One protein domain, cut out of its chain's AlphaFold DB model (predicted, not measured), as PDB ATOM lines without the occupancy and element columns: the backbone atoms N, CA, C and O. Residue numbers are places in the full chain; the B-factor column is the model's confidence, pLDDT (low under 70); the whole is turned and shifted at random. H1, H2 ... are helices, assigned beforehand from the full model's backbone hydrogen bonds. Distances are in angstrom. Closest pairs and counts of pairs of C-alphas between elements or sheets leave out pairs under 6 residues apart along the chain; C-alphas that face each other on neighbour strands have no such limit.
ATOM      1  N   SER A   3     157.342 139.817 135.553       83.56
ATOM      2  CA  SER A   3     158.027 138.793 134.738       83.56
ATOM      3  C   SER A   3     157.191 138.203 133.595       83.56
ATOM      4  O   SER A   3     157.757 137.630 132.671       83.56
ATOM      5  N   SER A   4     155.864 138.338 133.636       88.00
ATOM      6  CA  SER A   4     154.962 137.890 132.563       88.00
ATOM      7  C   SER A   4     154.649 138.992 131.543       88.00
ATOM      8  O   SER A   4     154.001 138.710 130.544       88.00
ATOM      9  N   HIS A   5     155.113 140.224 131.784       91.56
ATOM     10  CA  HIS A   5     154.829 141.419 130.980       91.56
ATOM     11  C   HIS A   5     156.128 142.107 130.520       91.56
ATOM     12  O   HIS A   5     156.211 143.330 130.461       91.56
ATOM     13  N   VAL A   6     157.177 141.328 130.227       91.12
ATOM     14  CA  VAL A   6     158.509 141.860 129.874       91.12
ATOM     15  C   VAL A   6     158.456 142.724 128.611       91.12
ATOM     16  O   VAL A   6     159.033 143.807 128.609       91.12
ATOM     17  N   ASP A   7     157.722 142.294 127.579       92.56
ATOM     18  CA  ASP A   7     157.530 143.080 126.350       92.56
ATOM     19  C   ASP A   7     156.888 144.443 126.645       92.56
ATOM     20  O   ASP A   7     157.366 145.468 126.174       92.56
ATOM     21  N   GLU A   8     155.858 144.477 127.494       94.69
ATOM     22  CA  GLU A   8     155.170 145.717 127.875       94.69
ATOM     23  C   GLU A   8     156.078 146.652 128.685       94.69
ATOM     24  O   GLU A   8     156.069 147.862 128.477       94.69
ATOM     25  N   ILE A   9     156.903 146.108 129.587       94.44
ATOM     26  CA  ILE A   9     157.885 146.897 130.343       94.44
ATOM     27  C   ILE A   9     158.898 147.532 129.388       94.44
ATOM     28  O   ILE A   9     159.223 148.711 129.530       94.44
ATOM     29  N   VAL A  10     159.385 146.773 128.405       94.62
ATOM     30  CA  VAL A  10     160.321 147.283 127.399       94.62
ATOM     31  C   VAL A  10     159.656 148.351 126.528       94.62
ATOM     32  O   VAL A  10     160.246 149.415 126.347       94.62
ATOM     33  N   ASP A  11     158.416 148.137 126.077       95.75
ATOM     34  CA  ASP A  11     157.624 149.141 125.352       95.75
ATOM     35  C   ASP A  11     157.542 150.466 126.147       95.75
ATOM     36  O   ASP A  11     157.825 151.543 125.614       95.75
ATOM     37  N   LEU A  12     157.239 150.392 127.449       96.62
ATOM     38  CA  LEU A  12     157.151 151.554 128.341       96.62
ATOM     39  C   LEU A  12     158.499 152.267 128.541       96.62
ATOM     40  O   LEU A  12     158.548 153.497 128.519       96.62
ATOM     41  N   VAL A  13     159.605 151.530 128.697       95.81
ATOM     42  CA  VAL A  13     160.949 152.128 128.820       95.81
ATOM     43  C   VAL A  13     161.299 152.943 127.575       95.81
ATOM     44  O   VAL A  13     161.776 154.073 127.688       95.81
ATOM     45  N   TYR A  14     161.023 152.416 126.381       95.38
ATOM     46  CA  TYR A  14     161.308 153.136 125.139       95.38
ATOM     47  C   TYR A  14     160.357 154.310 124.891       95.38
ATOM     48  O   TYR A  14     160.800 155.341 124.378       95.38
ATOM     49  N   ALA A  15     159.095 154.219 125.317       95.69
ATOM     50  CA  ALA A  15     158.192 155.369 125.315       95.69
ATOM     51  C   ALA A  15     158.705 156.506 126.222       95.69
ATOM     52  O   ALA A  15     158.650 157.675 125.832       95.69
ATOM     53  N   TRP A  16     159.279 156.178 127.387       96.25
ATOM     54  CA  TRP A  16     159.924 157.157 128.267       96.25
ATOM     55  C   TRP A  16     161.169 157.789 127.629       96.25
ATOM     56  O   TRP A  16     161.308 159.012 127.629       96.25
ATOM     57  N   ILE A  17     162.055 156.985 127.025       95.56
ATOM     58  CA  ILE A  17     163.243 157.489 126.307       95.56
ATOM     59  C   ILE A  17     162.830 158.473 125.201       95.56
ATOM     60  O   ILE A  17     163.449 159.526 125.047       95.56
ATOM     61  N   GLU A  18     161.764 158.171 124.459       94.06
ATOM     62  CA  GLU A  18     161.262 159.047 123.398       94.06
ATOM     63  C   GLU A  18     160.631 160.342 123.939       94.06
ATOM     64  O   GLU A  18     160.768 161.404 123.332       94.06
ATOM     65  N   LEU A  19     159.976 160.308 125.103       95.25
ATOM     66  CA  LEU A  19     159.553 161.532 125.796       95.25
ATOM     67  C   LEU A  19     160.763 162.402 126.177       95.25
ATOM     68  O   LEU A  19     160.788 163.597 125.872       95.25
ATOM     69  N   VAL A  20     161.804 161.806 126.770       95.62
ATOM     70  CA  VAL A  20     163.045 162.516 127.129       95.62
ATOM     71  C   VAL A  20     163.731 163.102 125.889       95.62
ATOM     72  O   VAL A  20     164.218 164.231 125.934       95.62
ATOM     73  N   ARG A  21     163.719 162.391 124.756       94.50
ATOM     74  CA  ARG A  21     164.287 162.864 123.480       94.50
ATOM     75  C   ARG A  21     163.585 164.101 122.935       94.50
ATOM     76  O   ARG A  21     164.256 165.028 122.467       94.50
ATOM     77  N   ARG A  22     162.255 164.123 123.018       92.38
ATOM     78  CA  ARG A  22     161.423 165.228 122.526       92.38
ATOM     79  C   ARG A  22     161.479 166.446 123.438       92.38
ATOM     80  O   ARG A  22     161.613 167.561 122.944       92.38
ATOM     81  N   GLU A  23     161.410 166.238 124.750       92.88
ATOM     82  CA  GLU A  23     161.121 167.324 125.693       92.88
ATOM     83  C   GLU A  23     162.094 167.436 126.873       92.88
ATOM     84  O   GLU A  23     162.094 168.466 127.547       92.88
ATOM     85  N   GLY A  24     162.904 166.409 127.148       88.75
ATOM     86  CA  GLY A  24     163.671 166.274 128.394       88.75
ATOM     87  C   GLY A  24     165.015 166.998 128.420       88.75
ATOM     88  O   GLY A  24     165.501 167.350 129.494       88.75
ATOM     89  N   VAL A  25     165.618 167.271 127.262       93.19
ATOM     90  CA  VAL A  25     166.914 167.966 127.185       93.19
ATOM     91  C   VAL A  25     166.699 169.474 127.340       93.19
ATOM     92  O   VAL A  25     166.543 170.198 126.361       93.19
ATOM     93  N   ARG A  26     166.633 169.941 128.591       92.56
ATOM     94  CA  ARG A  26     166.422 171.348 128.967       92.56
ATOM     95  C   ARG A  26     167.511 171.799 129.938       92.56
ATOM     96  O   ARG A  26     167.863 171.046 130.841       92.56
ATOM     97  N   GLY A  27     167.990 173.037 129.786       93.50
ATOM     98  CA  GLY A  27     169.085 173.580 130.602       93.50
ATOM     99  C   GLY A  27     168.799 173.568 132.106       93.50
ATOM    100  O   GLY A  27     169.655 173.179 132.886       93.50
ATOM    101  N   TRP A  28     167.564 173.855 132.517       92.50
ATOM    102  CA  TRP A  28     167.225 173.890 133.942       92.50
ATOM    103  C   TRP A  28     167.390 172.528 134.644       92.50
ATOM    104  O   TRP A  28     167.788 172.505 135.803       92.50
ATOM    105  N   HIS A  29     167.171 171.393 133.957       92.56
ATOM    106  CA  HIS A  29     167.447 170.068 134.536       92.56
ATOM    107  C   HIS A  29     168.938 169.912 134.868       92.56
ATOM    108  O   HIS A  29     169.296 169.339 135.893       92.56
ATOM    109  N   TYR A  30     169.813 170.425 133.997       94.31
ATOM    110  CA  TYR A  30     171.250 170.446 134.245       94.31
ATOM    111  C   TYR A  30     171.587 171.352 135.427       94.31
ATOM    112  O   TYR A  30     172.345 170.937 136.298       94.31
ATOM    113  N   ASP A  31     170.996 172.546 135.483       93.56
ATOM    114  CA  ASP A  31     171.248 173.518 136.550       93.56
ATOM    115  C   ASP A  31     170.874 172.960 137.932       93.56
ATOM    116  O   ASP A  31     171.612 173.166 138.897       93.56
ATOM    117  N   GLU A  32     169.778 172.200 138.038       94.00
ATOM    118  CA  GLU A  32     169.403 171.521 139.284       94.00
ATOM    119  C   GLU A  32     170.457 170.491 139.715       94.00
ATOM    120  O   GLU A  32     170.904 170.504 140.866       94.00
ATOM    121  N   VAL A  33     170.898 169.620 138.799       93.25
ATOM    122  CA  VAL A  33     171.915 168.600 139.108       93.25
ATOM    123  C   VAL A  33     173.255 169.261 139.444       93.25
ATOM    124  O   VAL A  33     173.881 168.894 140.437       93.25
ATOM    125  N   ALA A  34     173.671 170.272 138.678       94.25
ATOM    126  CA  ALA A  34     174.906 171.018 138.901       94.25
ATOM    127  C   ALA A  34     174.901 171.731 140.258       94.25
ATOM    128  O   ALA A  34     175.883 171.659 141.001       94.25
ATOM    129  N   ARG A  35     173.775 172.357 140.632       92.81
ATOM    130  CA  ARG A  35     173.587 172.950 141.961       92.81
ATOM    131  C   ARG A  35     173.754 171.898 143.051       92.81
ATOM    132  O   ARG A  35     174.522 172.123 143.984       92.81
ATOM    133  N   MET A  36     173.091 170.748 142.929       93.50
ATOM    134  CA  MET A  36     173.187 169.686 143.933       93.50
ATOM    135  C   MET A  36     174.599 169.111 144.058       93.50
ATOM    136  O   MET A  36     175.058 168.878 145.176       93.50
ATOM    137  N   GLN A  37     175.321 168.943 142.950       94.50
ATOM    138  CA  GLN A  37     176.722 168.522 142.991       94.50
ATOM    139  C   GLN A  37     177.618 169.575 143.654       94.50
ATOM    140  O   GLN A  37     178.438 169.241 144.511       94.50
ATOM    141  N   GLY A  38     177.417 170.856 143.335       93.44
ATOM    142  CA  GLY A  38     178.134 171.965 143.963       93.44
ATOM    143  C   GLY A  38     177.917 172.030 145.479       93.44
ATOM    144  O   GLY A  38     178.877 172.195 146.232       93.44
ATOM    145  N   LEU A  39     176.675 171.841 145.939       92.56
ATOM    146  CA  LEU A  39     176.349 171.752 147.367       92.56
ATOM    147  C   LEU A  39     176.953 170.501 148.013       92.56
ATOM    148  O   LEU A  39     177.542 170.594 149.091       92.56
ATOM    149  N   GLY A  40     176.872 169.354 147.333       91.50
ATOM    150  CA  GLY A  40     177.452 168.091 147.784       91.50
ATOM    151  C   GLY A  40     178.963 168.168 148.002       91.50
ATOM    152  O   GLY A  40     179.459 167.579 148.960       91.50
ATOM    153  N   PHE A  41     179.677 168.928 147.168       93.12
ATOM    154  CA  PHE A  41     181.103 169.206 147.344       93.12
ATOM    155  C   PHE A  41     181.367 170.233 148.450       93.12
ATOM    156  O   PHE A  41     182.205 170.005 149.320       93.12
ATOM    157  N   ARG A  42     180.644 171.364 148.438       92.31
ATOM    158  CA  ARG A  42     180.836 172.465 149.397       92.31
ATOM    159  C   ARG A  42     180.633 172.021 150.845       92.31
ATOM    160  O   ARG A  42     181.369 172.468 151.717       92.31
ATOM    161  N   PHE A  43     179.640 171.167 151.084       91.06
ATOM    162  CA  PHE A  43     179.254 170.694 152.415       91.06
ATOM    163  C   PHE A  43     179.575 169.210 152.625       91.06
ATOM    164  O   PHE A  43     178.887 168.513 153.375       91.06
ATOM    165  N   GLN A  44     180.604 168.705 151.942       88.56
ATOM    166  CA  GLN A  44     181.057 167.335 152.123       88.56
ATOM    167  C   GLN A  44     181.585 167.136 153.552       88.56
ATOM    168  O   GLN A  44     182.567 167.750 153.961       88.56
ATOM    169  N   GLU A  45     180.946 166.244 154.307       85.38
ATOM    170  CA  GLU A  45     181.379 165.892 155.660       85.38
ATOM    171  C   GLU A  45     182.579 164.929 155.646       85.38
ATOM    172  O   GLU A  45     182.802 164.178 154.688       85.38
ATOM    173  N   GLU A  46     183.338 164.910 156.744       86.56
ATOM    174  CA  GLU A  46     184.488 164.022 156.893       86.56
ATOM    175  C   GLU A  46     184.060 162.543 156.814       86.56
ATOM    176  O   GLU A  46     183.139 162.073 157.500       86.56
ATOM    177  N   SER A  47     184.760 161.797 155.958       85.38
ATOM    178  CA  SER A  47     184.595 160.352 155.786       85.38
ATOM    179  C   SER A  47     185.724 159.587 156.478       85.38
ATOM    180  O   SER A  47     186.684 160.168 156.979       85.38
ATOM    181  N   LEU A  48     185.636 158.256 156.521       86.56
ATOM    182  CA  LEU A  48     186.718 157.448 157.081       86.56
ATOM    183  C   LEU A  48     188.023 157.686 156.297       86.56
ATOM    184  O   LEU A  48     188.005 157.532 155.072       86.56
ATOM    185  N   PRO A  49     189.168 157.948 156.964       89.06
ATOM    186  CA  PRO A  49     190.429 158.248 156.281       89.06
ATOM    187  C   PRO A  49     190.831 157.191 155.248       89.06
ATOM    188  O   PRO A  49     191.262 157.518 154.146       89.06
ATOM    189  N   ARG A  50     190.609 155.908 155.564       92.88
ATOM    190  CA  ARG A  50     190.846 154.802 154.628       92.88
ATOM    191  C   ARG A  50     190.013 154.940 153.352       92.88
ATOM    192  O   ARG A  50     190.554 154.770 152.265       92.88
ATOM    193  N   SER A  51     188.721 155.231 153.480       90.81
ATOM    194  CA  SER A  51     187.820 155.383 152.335       90.81
ATOM    195  C   SER A  51     188.187 156.605 151.497       90.81
ATOM    196  O   SER A  51     188.201 156.514 150.273       90.81
ATOM    197  N   ALA A  52     188.549 157.717 152.144       90.00
ATOM    198  CA  ALA A  52     188.991 158.931 151.462       90.00
ATOM    199  C   ALA A  52     190.260 158.696 150.625       90.00
ATOM    200  O   ALA A  52     190.306 159.083 149.459       90.00
ATOM    201  N   VAL A  53     191.266 158.018 151.193       93.75
ATOM    202  CA  VAL A  53     192.526 157.712 150.494       93.75
ATOM    203  C   VAL A  53     192.300 156.767 149.317       93.75
ATOM    204  O   VAL A  53     192.829 157.022 148.239       93.75
ATOM    205  N   VAL A  54     191.503 155.708 149.495       94.62
ATOM    206  CA  VAL A  54     191.181 154.768 148.406       94.62
ATOM    207  C   VAL A  54     190.476 155.494 147.261       94.62
ATOM    208  O   VAL A  54     190.942 155.429 146.128       94.62
ATOM    209  N   ALA A  55     189.427 156.266 147.563       91.94
ATOM    210  CA  ALA A  55     188.676 156.994 146.545       91.94
ATOM    211  C   ALA A  55     189.541 158.028 145.799       91.94
ATOM    212  O   ALA A  55     189.394 158.210 144.593       91.94
ATOM    213  N   ALA A  56     190.452 158.712 146.497       92.44
ATOM    214  CA  ALA A  56     191.377 159.648 145.866       92.44
ATOM    215  C   ALA A  56     192.413 158.937 144.979       92.44
ATOM    216  O   ALA A  56     192.709 159.416 143.885       92.44
ATOM    217  N   ALA A  57     192.947 157.797 145.428       95.38
ATOM    218  CA  ALA A  57     193.923 157.016 144.673       95.38
ATOM    219  C   ALA A  57     193.337 156.465 143.366       95.38
ATOM    220  O   ALA A  57     193.992 156.543 142.332       95.38
ATOM    221  N   GLU A  58     192.100 155.967 143.398       94.94
ATOM    222  CA  GLU A  58     191.393 155.496 142.199       94.94
ATOM    223  C   GLU A  58     191.198 156.631 141.184       94.94
ATOM    224  O   GLU A  58     191.493 156.476 140.002       94.94
ATOM    225  N   ARG A  59     190.803 157.820 141.650       95.00
ATOM    226  CA  ARG A  59     190.549 158.990 140.794       95.00
ATOM    227  C   ARG A  59     191.798 159.580 140.144       95.00
ATOM    228  O   ARG A  59     191.672 160.277 139.142       95.00
ATOM    229  N   LEU A  60     192.993 159.313 140.671       96.06
ATOM    230  CA  LEU A  60     194.247 159.739 140.036       96.06
ATOM    231  C   LEU A  60     194.501 159.046 138.688       96.06
ATOM    232  O   LEU A  60     195.340 159.523 137.926       96.06
ATOM    233  N   ALA A  61     193.804 157.943 138.392       95.62
ATOM    234  CA  ALA A  61     193.865 157.297 137.083       95.62
ATOM    235  C   ALA A  61     193.138 158.105 135.992       95.62
ATOM    236  O   ALA A  61     193.590 158.118 134.849       95.62
ATOM    237  N   ASP A  62     192.060 158.805 136.358       95.25
ATOM    238  CA  ASP A  62     191.164 159.482 135.412       95.25
ATOM    239  C   ASP A  62     191.327 161.010 135.410       95.25
ATOM    240  O   ASP A  62     191.044 161.671 134.409       95.25
ATOM    241  N   TYR A  63     191.794 161.593 136.520       95.69
ATOM    242  CA  TYR A  63     191.833 163.041 136.725       95.69
ATOM    243  C   TYR A  63     193.226 163.536 137.125       95.69
ATOM    244  O   TYR A  63     193.948 162.866 137.870       95.69
ATOM    245  N   PRO A  64     193.619 164.754 136.706       95.38
ATOM    246  CA  PRO A  64     194.867 165.347 137.162       95.38
ATOM    247  C   PRO A  64     194.825 165.588 138.686       95.38
ATOM    248  O   PRO A  64     193.764 165.919 139.223       95.38
ATOM    249  N   PRO A  65     195.972 165.536 139.394       95.25
ATOM    250  CA  PRO A  65     196.018 165.622 140.860       95.25
ATOM    251  C   PRO A  65     195.275 166.815 141.482       95.25
ATOM    252  O   PRO A  65     194.697 166.688 142.556       95.25
ATOM    253  N   ARG A  66     195.250 167.967 140.799       94.69
ATOM    254  CA  ARG A  66     194.545 169.180 141.254       94.69
ATOM    255  C   ARG A  66     193.016 169.036 141.298       94.69
ATOM    256  O   ARG A  66     192.366 169.798 142.003       94.69
ATOM    257  N   ASP A  67     192.454 168.095 140.538       94.12
ATOM    258  CA  ASP A  67     191.011 167.946 140.329       94.12
ATOM    259  C   ASP A  67     190.424 166.733 141.069       94.12
ATOM    260  O   ASP A  67     189.211 166.650 141.219       94.12
ATOM    261  N   VAL A  68     191.259 165.840 141.613       94.38
ATOM    262  CA  VAL A  68     190.872 164.549 142.228       94.38
ATOM    263  C   VAL A  68     189.731 164.642 143.246       94.38
ATOM    264  O   VAL A  68     188.909 163.729 143.342       94.38
ATOM    265  N   LEU A  69     189.673 165.728 144.020       92.00
ATOM    266  CA  LEU A  69     188.639 165.914 145.042       92.00
ATOM    267  C   LEU A  69     187.334 166.481 144.475       92.00
ATOM    268  O   LEU A  69     186.264 166.115 144.949       92.00
ATOM    269  N   ARG A  70     187.414 167.356 143.464       92.75
ATOM    270  CA  ARG A  70     186.255 168.079 142.916       92.75
ATOM    271  C   ARG A  70     185.659 167.439 141.667       92.75
ATOM    272  O   ARG A  70     184.493 167.672 141.381       92.75
ATOM    273  N   ALA A  71     186.436 166.642 140.935       92.31
ATOM    274  CA  ALA A  71     186.047 166.062 139.654       92.31
ATOM    275  C   ALA A  71     184.703 165.310 139.685       92.31
ATOM    276  O   ALA A  71     183.915 165.517 138.767       92.31
ATOM    277  N   PRO A  72     184.361 164.533 140.736       91.19
ATOM    278  CA  PRO A  72     183.055 163.870 140.810       91.19
ATOM    279  C   PRO A  72     181.845 164.816 140.885       91.19
ATOM    280  O   PRO A  72     180.724 164.374 140.658       91.19
ATOM    281  N   TYR A  73     182.065 166.086 141.228       93.19
ATOM    282  CA  TYR A  73     181.023 167.087 141.471       93.19
ATOM    283  C   TYR A  73     181.010 168.199 140.417       93.19
ATOM    284  O   TYR A  73     180.150 169.079 140.435       93.19
ATOM    285  N   LEU A  74     182.005 168.224 139.533       91.31
ATOM    286  CA  LEU A  74     182.219 169.344 138.637       91.31
ATOM    287  C   LEU A  74     181.242 169.276 137.456       91.31
ATOM    288  O   LEU A  74     181.270 168.339 136.663       91.31
ATOM    289  N   MET A  75     180.394 170.296 137.335       93.81
ATOM    290  CA  MET A  75     179.446 170.479 136.236       93.81
ATOM    291  C   MET A  75     179.540 171.933 135.749       93.81
ATOM    292  O   MET A  75     178.912 172.821 136.316       93.81
ATOM    293  N   GLU A  76     180.397 172.188 134.753       89.88
ATOM    294  CA  GLU A  76     180.769 173.550 134.318       89.88
ATOM    295  C   GLU A  76     179.840 174.161 133.262       89.88
ATOM    296  O   GLU A  76     179.619 175.372 133.264       89.88
ATOM    297  N   SER A  77     179.318 173.354 132.339       94.06
ATOM    298  CA  SER A  77     178.468 173.827 131.245       94.06
ATOM    299  C   SER A  77     177.466 172.780 130.771       94.06
ATOM    300  O   SER A  77     177.804 171.604 130.609       94.06
ATOM    301  N   PHE A  78     176.253 173.236 130.466       96.12
ATOM    302  CA  PHE A  78     175.245 172.457 129.758       96.12
ATOM    303  C   PHE A  78     175.580 172.376 128.261       96.12
ATOM    304  O   PHE A  78     175.619 173.401 127.581       96.12
ATOM    305  N   ASP A  79     175.786 171.161 127.748       96.00
ATOM    306  CA  ASP A  79     175.944 170.890 126.315       96.00
ATOM    307  C   ASP A  79     174.785 170.019 125.814       96.00
ATOM    308  O   ASP A  79     174.770 168.792 125.959       96.00
ATOM    309  N   GLU A  80     173.786 170.671 125.220       95.81
ATOM    310  CA  GLU A  80     172.630 169.992 124.635       95.81
ATOM    311  C   GLU A  80     173.036 169.011 123.526       95.81
ATOM    312  O   GLU A  80     172.441 167.937 123.405       95.81
ATOM    313  N   SER A  81     174.037 169.361 122.715       95.88
ATOM    314  CA  SER A  81     174.441 168.552 121.566       95.88
ATOM    315  C   SER A  81     175.044 167.222 122.008       95.88
ATOM    316  O   SER A  81     174.708 166.175 121.448       95.88
ATOM    317  N   GLU A  82     175.838 167.246 123.076       96.12
ATOM    318  CA  GLU A  82     176.469 166.062 123.644       96.12
ATOM    319  C   GLU A  82     175.442 165.154 124.336       96.12
ATOM    320  O   GLU A  82     175.429 163.941 124.112       96.12
ATOM    321  N   ILE A  83     174.498 165.729 125.092       95.38
ATOM    322  CA  ILE A  83     173.396 164.960 125.695       95.38
ATOM    323  C   ILE A  83     172.562 164.281 124.604       95.38
ATOM    324  O   ILE A  83     172.270 163.087 124.698       95.38
ATOM    325  N   ARG A  84     172.214 165.009 123.534       95.88
ATOM    326  CA  ARG A  84     171.484 164.441 122.392       95.88
ATOM    327  C   ARG A  84     172.287 163.352 121.684       95.88
ATOM    328  O   ARG A  84     171.697 162.351 121.284       95.88
ATOM    329  N   ARG A  85     173.612 163.496 121.570       95.88
ATOM    330  CA  ARG A  85     174.496 162.466 121.002       95.88
ATOM    331  C   ARG A  85     174.381 161.151 121.771       95.88
ATOM    332  O   ARG A  85     174.142 160.120 121.150       95.88
ATOM    333  N   TYR A  86     174.480 161.179 123.101       95.44
ATOM    334  CA  TYR A  86     174.305 159.979 123.929       95.44
ATOM    335  C   TYR A  86     172.872 159.437 123.897       95.44
ATOM    336  O   TYR A  86     172.674 158.231 123.778       95.44
ATOM    337  N   LEU A  87     171.866 160.311 123.930       95.88
ATOM    338  CA  LEU A  87     170.456 159.917 123.867       95.88
ATOM    339  C   LEU A  87     170.080 159.238 122.539       95.88
ATOM    340  O   LEU A  87     169.175 158.403 122.500       95.88
ATOM    341  N   ASN A  88     170.784 159.553 121.452       94.44
ATOM    342  CA  ASN A  88     170.614 158.887 120.160       94.44
ATOM    343  C   ASN A  88     171.200 157.467 120.122       94.44
ATOM    344  O   ASN A  88     170.818 156.709 119.242       94.44
ATOM    345  N   HIS A  89     172.072 157.100 121.068       95.75
ATOM    346  CA  HIS A  89     172.551 155.723 121.248       95.75
ATOM    347  C   HIS A  89     171.629 154.876 122.142       95.75
ATOM    348  O   HIS A  89     171.859 153.676 122.290       95.75
ATOM    349  N   LEU A  90     170.614 155.482 122.771       95.25
ATOM    350  CA  LEU A  90     169.582 154.771 123.529       95.25
ATOM    351  C   LEU A  90     168.469 154.313 122.576       95.25
ATOM    352  O   LEU A  90     167.351 154.839 122.586       95.25
ATOM    353  N   ASP A  91     168.818 153.363 121.714       91.19
ATOM    354  CA  ASP A  91     167.950 152.778 120.696       91.19
ATOM    355  C   ASP A  91     167.869 151.240 120.833       91.19
ATOM    356  O   ASP A  91     168.758 150.624 121.429       91.19
ATOM    357  N   PRO A  92     166.812 150.596 120.297       92.25
ATOM    358  CA  PRO A  92     166.620 149.150 120.425       92.25
ATOM    359  C   PRO A  92     167.722 148.290 119.808       92.25
ATOM    360  O   PRO A  92     167.950 147.177 120.283       92.25
ATOM    361  N   ASP A  93     168.392 148.772 118.762       92.06
ATOM    362  CA  ASP A  93     169.459 148.041 118.074       92.06
ATOM    363  C   ASP A  93     170.789 148.100 118.834       92.06
ATOM    364  O   ASP A  93     171.620 147.205 118.684       92.06
ATOM    365  N   ASN A  94     170.954 149.090 119.709       93.69
ATOM    366  CA  ASN A  94     172.104 149.259 120.589       93.69
ATOM    367  C   ASN A  94     171.821 148.835 122.048       93.69
ATOM    368  O   ASN A  94     172.457 149.322 122.984       93.69
ATOM    369  N   SER A  95     170.852 147.934 122.265       92.00
ATOM    370  CA  SER A  95     170.412 147.526 123.606       92.00
ATOM    371  C   SER A  95     170.722 146.068 123.953       92.00
ATOM    372  O   SER A  95     170.660 145.172 123.111       92.00
ATOM    373  N   LEU A  96     171.021 145.825 125.235       92.69
ATOM    374  CA  LEU A  96     171.115 144.493 125.832       92.69
ATOM    375  C   LEU A  96     170.061 144.375 126.936       92.69
ATOM    376  O   LEU A  96     170.179 145.014 127.981       92.69
ATOM    377  N   VAL A  97     169.042 143.544 126.717       90.88
ATOM    378  CA  VAL A  97     168.011 143.257 127.723       90.88
ATOM    379  C   VAL A  97     168.340 141.938 128.413       90.88
ATOM    380  O   VAL A  97     168.426 140.898 127.763       90.88
ATOM    381  N   SER A  98     168.514 141.980 129.734       91.88
ATOM    382  CA  SER A  98     168.754 140.797 130.563       91.88
ATOM    383  C   SER A  98     167.550 140.529 131.459       91.88
ATOM    384  O   SER A  98     167.150 141.394 132.238       91.88
ATOM    385  N   LEU A  99     166.999 139.317 131.375       89.56
ATOM    386  CA  LEU A  99     165.960 138.822 132.274       89.56
ATOM    387  C   LEU A  99     166.575 137.796 133.225       89.56
ATOM    388  O   LEU A  99     167.134 136.794 132.785       89.56
TER     389      LEU A  99
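This is residues 3 to 99 of the 587 residues of the protein "Pitrilysin" of Gammaproteobacteria bacterium (UniProt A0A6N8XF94). The model is an open arch: H1, the longest helix, makes one leg, H2 carries on from the bend, and H3 lies at the far foot. The chain then folds back through a long unnamed stretch and H4, and residue 99 ends near residue 3. The printed part has 97 residues with four named helices, H1 to H4 in order, and no named strand; the class is all helix. It is only just loose, close to extended, with a radius of gyration of the C-alphas of 18.4 A and spans of 47 by 32 by 23 A.

H1, residues 6 to 24, is 25.0 A long and begins at C-alpha 6 (158.509, 141.860, 129.874). H2 is residues 27 to 42, 22.2 A; H3 is residues 49 to 59, 15.5 A. H4, residues 80 to 87, 10.3 A, ends at C-alpha 87 (170.456, 159.917, 123.867).

H1, with residues 17 to 21 alone, only just touches H4, with 3 pairs of C-alphas within 8 A, the closest Arg 21 and Leu 87 at 6.8 A; their shallow tilt is 9 degrees, opposite ways. H2 and H4 are close but not clearly touching, about perpendicular at 90 degrees; their closest C-alphas, Gly 27 and Glu 80, are 7.8 A apart. H3 touches no helix. In H1, H2, H3 and H4 every O i to N i+4 pair is within hydrogen-bond range.

The C-alphas farthest apart, Ser 4 and Arg 66, are 51.2 A apart. The printed part has no cut. The link H3 to H4 is long, 20 residues. No printed residue is under 70 in pLDDT.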